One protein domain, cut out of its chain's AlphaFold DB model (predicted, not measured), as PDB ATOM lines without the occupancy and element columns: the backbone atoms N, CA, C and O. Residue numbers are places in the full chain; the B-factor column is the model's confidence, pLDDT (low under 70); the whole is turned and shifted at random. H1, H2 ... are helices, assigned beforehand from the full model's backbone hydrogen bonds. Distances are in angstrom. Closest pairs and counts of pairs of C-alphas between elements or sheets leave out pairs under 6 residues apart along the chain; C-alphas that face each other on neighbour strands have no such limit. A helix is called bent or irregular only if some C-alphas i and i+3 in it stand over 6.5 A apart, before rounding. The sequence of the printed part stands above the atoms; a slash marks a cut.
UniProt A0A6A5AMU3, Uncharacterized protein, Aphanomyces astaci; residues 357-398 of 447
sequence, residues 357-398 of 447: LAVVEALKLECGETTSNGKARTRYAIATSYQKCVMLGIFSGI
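Overview. This is residues 357 to 398 of the 447 residues of an uncharacterized protein of Aphanomyces astaci (UniProt A0A6A5AMU3). A helical hairpin of two unequal arms: the long helix H2 makes the length, the shorter H1 packs side by side with it, running opposite ways, and residues 367 to 378 form a wide loop that joins them at one end. The loop reaches past the end of the helices before the backbone folds back into H2. The printed part has 42 residues with two named helices, H1 then H2 along the chain, and no named strand; the class is all helix. It is only just loose, close to compact, with a radius of gyration of the C-alphas of 11.1 A, and its outline is flat, with spans of 35 by 20 by 7 A.

Arrangement. Start from H2, residues 379 to 397, the longest helix. H1, residues 357 to 366, touches it with 9 pairs of C-alphas within 8 A. Look at Glu 366 and Ser 385 for the closest C-alphas of the two helices, 6.2 A apart. Their lines stand at a shallow tilt of 15 degrees, they run opposite ways, and their centres are 10.4 A apart; the two make a helical hairpin. In both H1 and H2 every O i to N i+4 pair is within hydrogen-bond range.

Along the chain. Find C-alpha 379 at (1.193, -38.548, -7.875); from there H2 runs through 19 residues to C-alpha 397 at (-15.635, -18.070, -0.574), 27.5 A away. Then go to C-alpha 357 at (-21.405, -29.540, -1.930), where H1 begins; its 10 residues measure 14.2 A from first to last C-alpha. Neither helix is bent.

Size, cuts and confidence. The two C-alphas farthest apart are those of Gly 374, in the loop, and Ile 398, the last printed residue, at 35.8 A. The C-alphas of Leu 357 and Ile 398, the first and last printed, are 15.6 A apart. The link from H1 to H2, 12 residues, is long, and its C-alphas lie 4 to 16 A from the mean of all C-alphas. The printed part has no cut. Read the B-factor column for the model's confidence: the mean pLDDT of the printed part is 86.5, and no printed residue is under 70.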
ATOM      1  N   LEU A 357     -21.943 -28.611  -2.926       89.69
ATOM      2  CA  LEU A 357     -21.405 -29.540  -1.930       89.69
ATOM      3  C   LEU A 357     -21.268 -30.962  -2.492       89.69
ATOM      4  O   LEU A 357     -20.238 -31.596  -2.276       89.69
ATOM      5  N   ALA A 358     -22.238 -31.433  -3.278       90.38
ATOM      6  CA  ALA A 358     -22.155 -32.734  -3.943       90.38
ATOM      7  C   ALA A 358     -20.946 -32.823  -4.896       90.38
ATOM      8  O   ALA A 358     -20.245 -33.835  -4.924       90.38
ATOM      9  N   VAL A 359     -20.646 -31.745  -5.633       89.62
ATOM     10  CA  VAL A 359     -19.443 -31.659  -6.482       89.62
ATOM     11  C   VAL A 359     -18.163 -31.705  -5.645       89.62
ATOM     12  O   VAL A 359     -17.204 -32.377  -6.029       89.62
ATOM     13  N   VAL A 360     -18.130 -31.014  -4.502       88.44
ATOM     14  CA  VAL A 360     -16.975 -31.027  -3.591       88.44
ATOM     15  C   VAL A 360     -16.742 -32.425  -3.018       88.44
ATOM     16  O   VAL A 360     -15.606 -32.894  -3.032       88.44
ATOM     17  N   GLU A 361     -17.790 -33.120  -2.575       88.19
ATOM     18  CA  GLU A 361     -17.676 -34.485  -2.048       88.19
ATOM     19  C   GLU A 361     -17.212 -35.480  -3.121       88.19
ATOM     20  O   GLU A 361     -16.290 -36.263  -2.888       88.19
ATOM     21  N   ALA A 362     -17.740 -35.382  -4.345       88.06
ATOM     22  CA  ALA A 362     -17.257 -36.186  -5.466       88.06
ATOM     23  C   ALA A 362     -15.761 -35.941  -5.754       88.06
ATOM     24  O   ALA A 362     -15.000 -36.879  -6.000       88.06
ATOM     25  N   LEU A 363     -15.303 -34.690  -5.666       87.44
ATOM     26  CA  LEU A 363     -13.893 -34.347  -5.859       87.44
ATOM     27  C   LEU A 363     -12.994 -34.804  -4.706       87.44
ATOM     28  O   LEU A 363     -11.852 -35.189  -4.954       87.44
ATOM     29  N   LYS A 364     -13.492 -34.820  -3.463       86.25
ATOM     30  CA  LYS A 364     -12.768 -35.412  -2.326       86.25
ATOM     31  C   LYS A 364     -12.513 -36.902  -2.558       86.25
ATOM     32  O   LYS A 364     -11.399 -37.362  -2.317       86.25
ATOM     33  N   LEU A 365     -13.485 -37.634  -3.106       85.94
ATOM     34  CA  LEU A 365     -13.292 -39.034  -3.509       85.94
ATOM     35  C   LEU A 365     -12.239 -39.168  -4.621       85.94
ATOM     36  O   LEU A 365     -11.414 -40.083  -4.595       85.94
ATOM     37  N   GLU A 366     -12.187 -38.219  -5.564       84.25
ATOM     38  CA  GLU A 366     -11.134 -38.177  -6.584       84.25
ATOM     39  C   GLU A 366      -9.730 -37.884  -6.027       84.25
ATOM     40  O   GLU A 366      -8.754 -38.086  -6.751       84.25
ATOM     41  N   CYS A 367      -9.578 -37.421  -4.787       85.81
ATOM     42  CA  CYS A 367      -8.259 -37.261  -4.168       85.81
ATOM     43  C   CYS A 367      -7.648 -38.591  -3.694       85.81
ATOM     44  O   CYS A 367      -6.478 -38.609  -3.314       85.81
ATOM     45  N   GLY A 368      -8.404 -39.695  -3.736       85.31
ATOM     46  CA  GLY A 368      -7.925 -41.021  -3.352       85.31
ATOM     47  C   GLY A 368      -6.742 -41.525  -4.189       85.31
ATOM     48  O   GLY A 368      -6.544 -41.147  -5.347       85.31
ATOM     49  N   GLU A 369      -5.951 -42.424  -3.601       85.69
ATOM     50  CA  GLU A 369      -4.757 -42.998  -4.240       85.69
ATOM     51  C   GLU A 369      -5.086 -44.003  -5.348       85.69
ATOM     52  O   GLU A 369      -4.239 -44.318  -6.186       85.69
ATOM     53  N   THR A 370      -6.319 -44.503  -5.380       86.50
ATOM     54  CA  THR A 370      -6.781 -45.516  -6.324       86.50
ATOM     55  C   THR A 370      -7.834 -44.952  -7.273       86.50
ATOM     56  O   THR A 370      -8.540 -43.984  -7.004       86.50
ATOM     57  N   THR A 371      -7.893 -45.530  -8.466       81.06
ATOM     58  CA  THR A 371      -8.985 -45.311  -9.422       81.06
ATOM     59  C   THR A 371     -10.202 -46.152  -9.035       81.06
ATOM     60  O   THR A 371     -10.069 -47.110  -8.276       81.06
ATOM     61  N   SER A 372     -11.367 -45.874  -9.628       78.50
ATOM     62  CA  SER A 372     -12.579 -46.703  -9.482       78.50
ATOM     63  C   SER A 372     -12.355 -48.184  -9.825       78.50
ATOM     64  O   SER A 372     -13.025 -49.056  -9.291       78.50
ATOM     65  N   ASN A 373     -11.356 -48.476 -10.663       82.19
ATOM     66  CA  ASN A 373     -10.960 -49.827 -11.058       82.19
ATOM     67  C   ASN A 373      -9.877 -50.442 -10.143       82.19
ATOM     68  O   ASN A 373      -9.217 -51.402 -10.537       82.19
ATOM     69  N   GLY A 374      -9.599 -49.844  -8.979       82.38
ATOM     70  CA  GLY A 374      -8.617 -50.329  -8.000       82.38
ATOM     71  C   GLY A 374      -7.143 -50.120  -8.374       82.38
ATOM     72  O   GLY A 374      -6.256 -50.506  -7.617       82.38
ATOM     73  N   LYS A 375      -6.834 -49.500  -9.523       87.25
ATOM     74  CA  LYS A 375      -5.444 -49.222  -9.933       87.25
ATOM     75  C   LYS A 375      -4.892 -47.990  -9.225       87.25
ATOM     76  O   LYS A 375      -5.599 -46.985  -9.144       87.25
ATOM     77  N   ALA A 376      -3.628 -48.042  -8.812       87.81
ATOM     78  CA  ALA A 376      -2.920 -46.906  -8.226       87.81
ATOM     79  C   ALA A 376      -2.832 -45.722  -9.206       87.81
ATOM     80  O   ALA A 376      -2.548 -45.889 -10.397       87.81
ATOM     81  N   ARG A 377      -3.073 -44.513  -8.697       88.50
ATOM     82  CA  ARG A 377      -2.995 -43.257  -9.443       88.50
ATOM     83  C   ARG A 377      -1.592 -42.678  -9.381       88.50
ATOM     84  O   ARG A 377      -0.846 -42.860  -8.424       88.50
ATOM     85  N   THR A 378      -1.225 -41.932 -10.418       90.62
ATOM     86  CA  THR A 378       0.039 -41.197 -10.412       90.62
ATOM     87  C   THR A 378      -0.034 -40.035  -9.423       90.62
ATOM     88  O   THR A 378      -1.075 -39.390  -9.283       90.62
ATOM     89  N   ARG A 379       1.096 -39.701  -8.791       89.56
ATOM     90  CA  ARG A 379       1.193 -38.548  -7.875       89.56
ATOM     91  C   ARG A 379       0.733 -37.242  -8.528       89.56
ATOM     92  O   ARG A 379       0.073 -36.436  -7.887       89.56
ATOM     93  N   TYR A 380       1.020 -37.066  -9.819       90.19
ATOM     94  CA  TYR A 380       0.561 -35.915 -10.599       90.19
ATOM     95  C   TYR A 380      -0.972 -35.847 -10.706       90.19
ATOM     96  O   TYR A 380      -1.563 -34.783 -10.526       90.19
ATOM     97  N   ALA A 381      -1.630 -36.980 -10.971       87.62
ATOM     98  CA  ALA A 381      -3.087 -37.035 -11.060       87.62
ATOM     99  C   ALA A 381      -3.754 -36.769  -9.705       87.62
ATOM    100  O   ALA A 381      -4.810 -36.145  -9.665       87.62
ATOM    101  N   ILE A 382      -3.143 -37.230  -8.611       89.25
ATOM    102  CA  ILE A 382      -3.602 -36.949  -7.246       89.25
ATOM    103  C   ILE A 382      -3.447 -35.450  -6.950       89.25
ATOM    104  O   ILE A 382      -4.420 -34.788  -6.603       89.25
ATOM    105  N   ALA A 383      -2.263 -34.881  -7.195       89.69
ATOM    106  CA  ALA A 383      -1.994 -33.456  -7.000       89.69
ATOM    107  C   ALA A 383      -2.946 -32.555  -7.809       89.69
ATOM    108  O   ALA A 383      -3.411 -31.537  -7.305       89.69
ATOM    109  N   THR A 384      -3.295 -32.956  -9.036       90.94
ATOM    110  CA  THR A 384      -4.265 -32.230  -9.870       90.94
ATOM    111  C   THR A 384      -5.669 -32.244  -9.252       90.94
ATOM    112  O   THR A 384      -6.356 -31.226  -9.279       90.94
ATOM    113  N   SER A 385      -6.111 -33.373  -8.684       90.00
ATOM    114  CA  SER A 385      -7.400 -33.451  -7.979       90.00
ATOM    115  C   SER A 385      -7.406 -32.562  -6.730       90.00
ATOM    116  O   SER A 385      -8.319 -31.755  -6.576       90.00
ATOM    117  N   TYR A 386      -6.337 -32.586  -5.924       90.00
ATOM    118  CA  TYR A 386      -6.188 -31.663  -4.792       90.00
ATOM    119  C   TYR A 386      -6.219 -30.194  -5.224       90.00
ATOM    120  O   TYR A 386      -6.894 -29.383  -4.591       90.00
ATOM    121  N   GLN A 387      -5.547 -29.845  -6.325       90.38
ATOM    122  CA  GLN A 387      -5.570 -28.486  -6.862       90.38
ATOM    123  C   GLN A 387      -6.997 -28.037  -7.206       90.38
ATOM    124  O   GLN A 387      -7.379 -26.918  -6.869       90.38
ATOM    125  N   LYS A 388      -7.813 -28.904  -7.824       90.12
ATOM    126  CA  LYS A 388      -9.222 -28.597  -8.118       90.12
ATOM    127  C   LYS A 388     -10.040 -28.375  -6.845       90.12
ATOM    128  O   LYS A 388     -10.806 -27.416  -6.801       90.12
ATOM    129  N   CYS A 389      -9.859 -29.214  -5.823       88.62
ATOM    130  CA  CYS A 389     -10.538 -29.054  -4.533       88.62
ATOM    131  C   CYS A 389     -10.215 -27.699  -3.896       88.62
ATOM    132  O   CYS A 389     -11.122 -26.969  -3.501       88.62
ATOM    133  N   VAL A 390      -8.931 -27.328  -3.865       86.94
ATOM    134  CA  VAL A 390      -8.490 -26.025  -3.346       86.94
ATOM    135  C   VAL A 390      -9.104 -24.882  -4.157       86.94
ATOM    136  O   VAL A 390      -9.634 -23.937  -3.577       86.94
ATOM    137  N   MET A 391      -9.091 -24.974  -5.490       87.44
ATOM    138  CA  MET A 391      -9.689 -23.952  -6.354       87.44
ATOM    139  C   MET A 391     -11.192 -23.780  -6.107       87.44
ATOM    140  O   MET A 391     -11.650 -22.646  -6.015       87.44
ATOM    141  N   LEU A 392     -11.956 -24.868  -5.960       86.94
ATOM    142  CA  LEU A 392     -13.385 -24.768  -5.648       86.94
ATOM    143  C   LEU A 392     -13.643 -24.162  -4.271       86.94
ATOM    144  O   LEU A 392     -14.547 -23.341  -4.149       86.94
ATOM    145  N   GLY A 393     -12.830 -24.501  -3.265       84.06
ATOM    146  CA  GLY A 393     -12.907 -23.860  -1.951       84.06
ATOM    147  C   GLY A 393     -12.729 -22.342  -2.052       84.06
ATOM    148  O   GLY A 393     -13.532 -21.576  -1.516       84.06
ATOM    149  N   ILE A 394     -11.747 -21.892  -2.839       83.31
ATOM    150  CA  ILE A 394     -11.545 -20.463  -3.118       83.31
ATOM    151  C   ILE A 394     -12.763 -19.869  -3.846       83.31
ATOM    152  O   ILE A 394     -13.231 -18.795  -3.472       83.31
ATOM    153  N   PHE A 395     -13.312 -20.560  -4.850       83.94
ATOM    154  CA  PHE A 395     -14.457 -20.064  -5.629       83.94
ATOM    155  C   PHE A 395     -15.745 -19.965  -4.805       83.94
ATOM    156  O   PHE A 395     -16.542 -19.067  -5.058       83.94
ATOM    157  N   SER A 396     -15.944 -20.840  -3.813       81.81
ATOM    158  CA  SER A 396     -17.094 -20.735  -2.905       81.81
ATOM    159  C   SER A 396     -17.020 -19.537  -1.969       81.81
ATOM    160  O   SER A 396     -18.049 -18.946  -1.660       81.81
ATOM    161  N   GLY A 397     -15.818 -19.175  -1.514       77.38
ATOM    162  CA  GLY A 397     -15.635 -18.070  -0.574       77.38
ATOM    163  C   GLY A 397     -15.550 -16.704  -1.251       77.38
ATOM    164  O   GLY A 397     -15.824 -15.689  -0.615       77.38
ATOM    165  N   ILE A 398     -15.155 -16.660  -2.529       76.19
ATOM    166  CA  ILE A 398     -14.807 -15.411  -3.208       76.19
ATOM    167  C   ILE A 398     -15.486 -15.335  -4.583       76.19
ATOM    168  O   ILE A 398     -15.001 -15.934  -5.549       76.19
TER     169      ILE A 398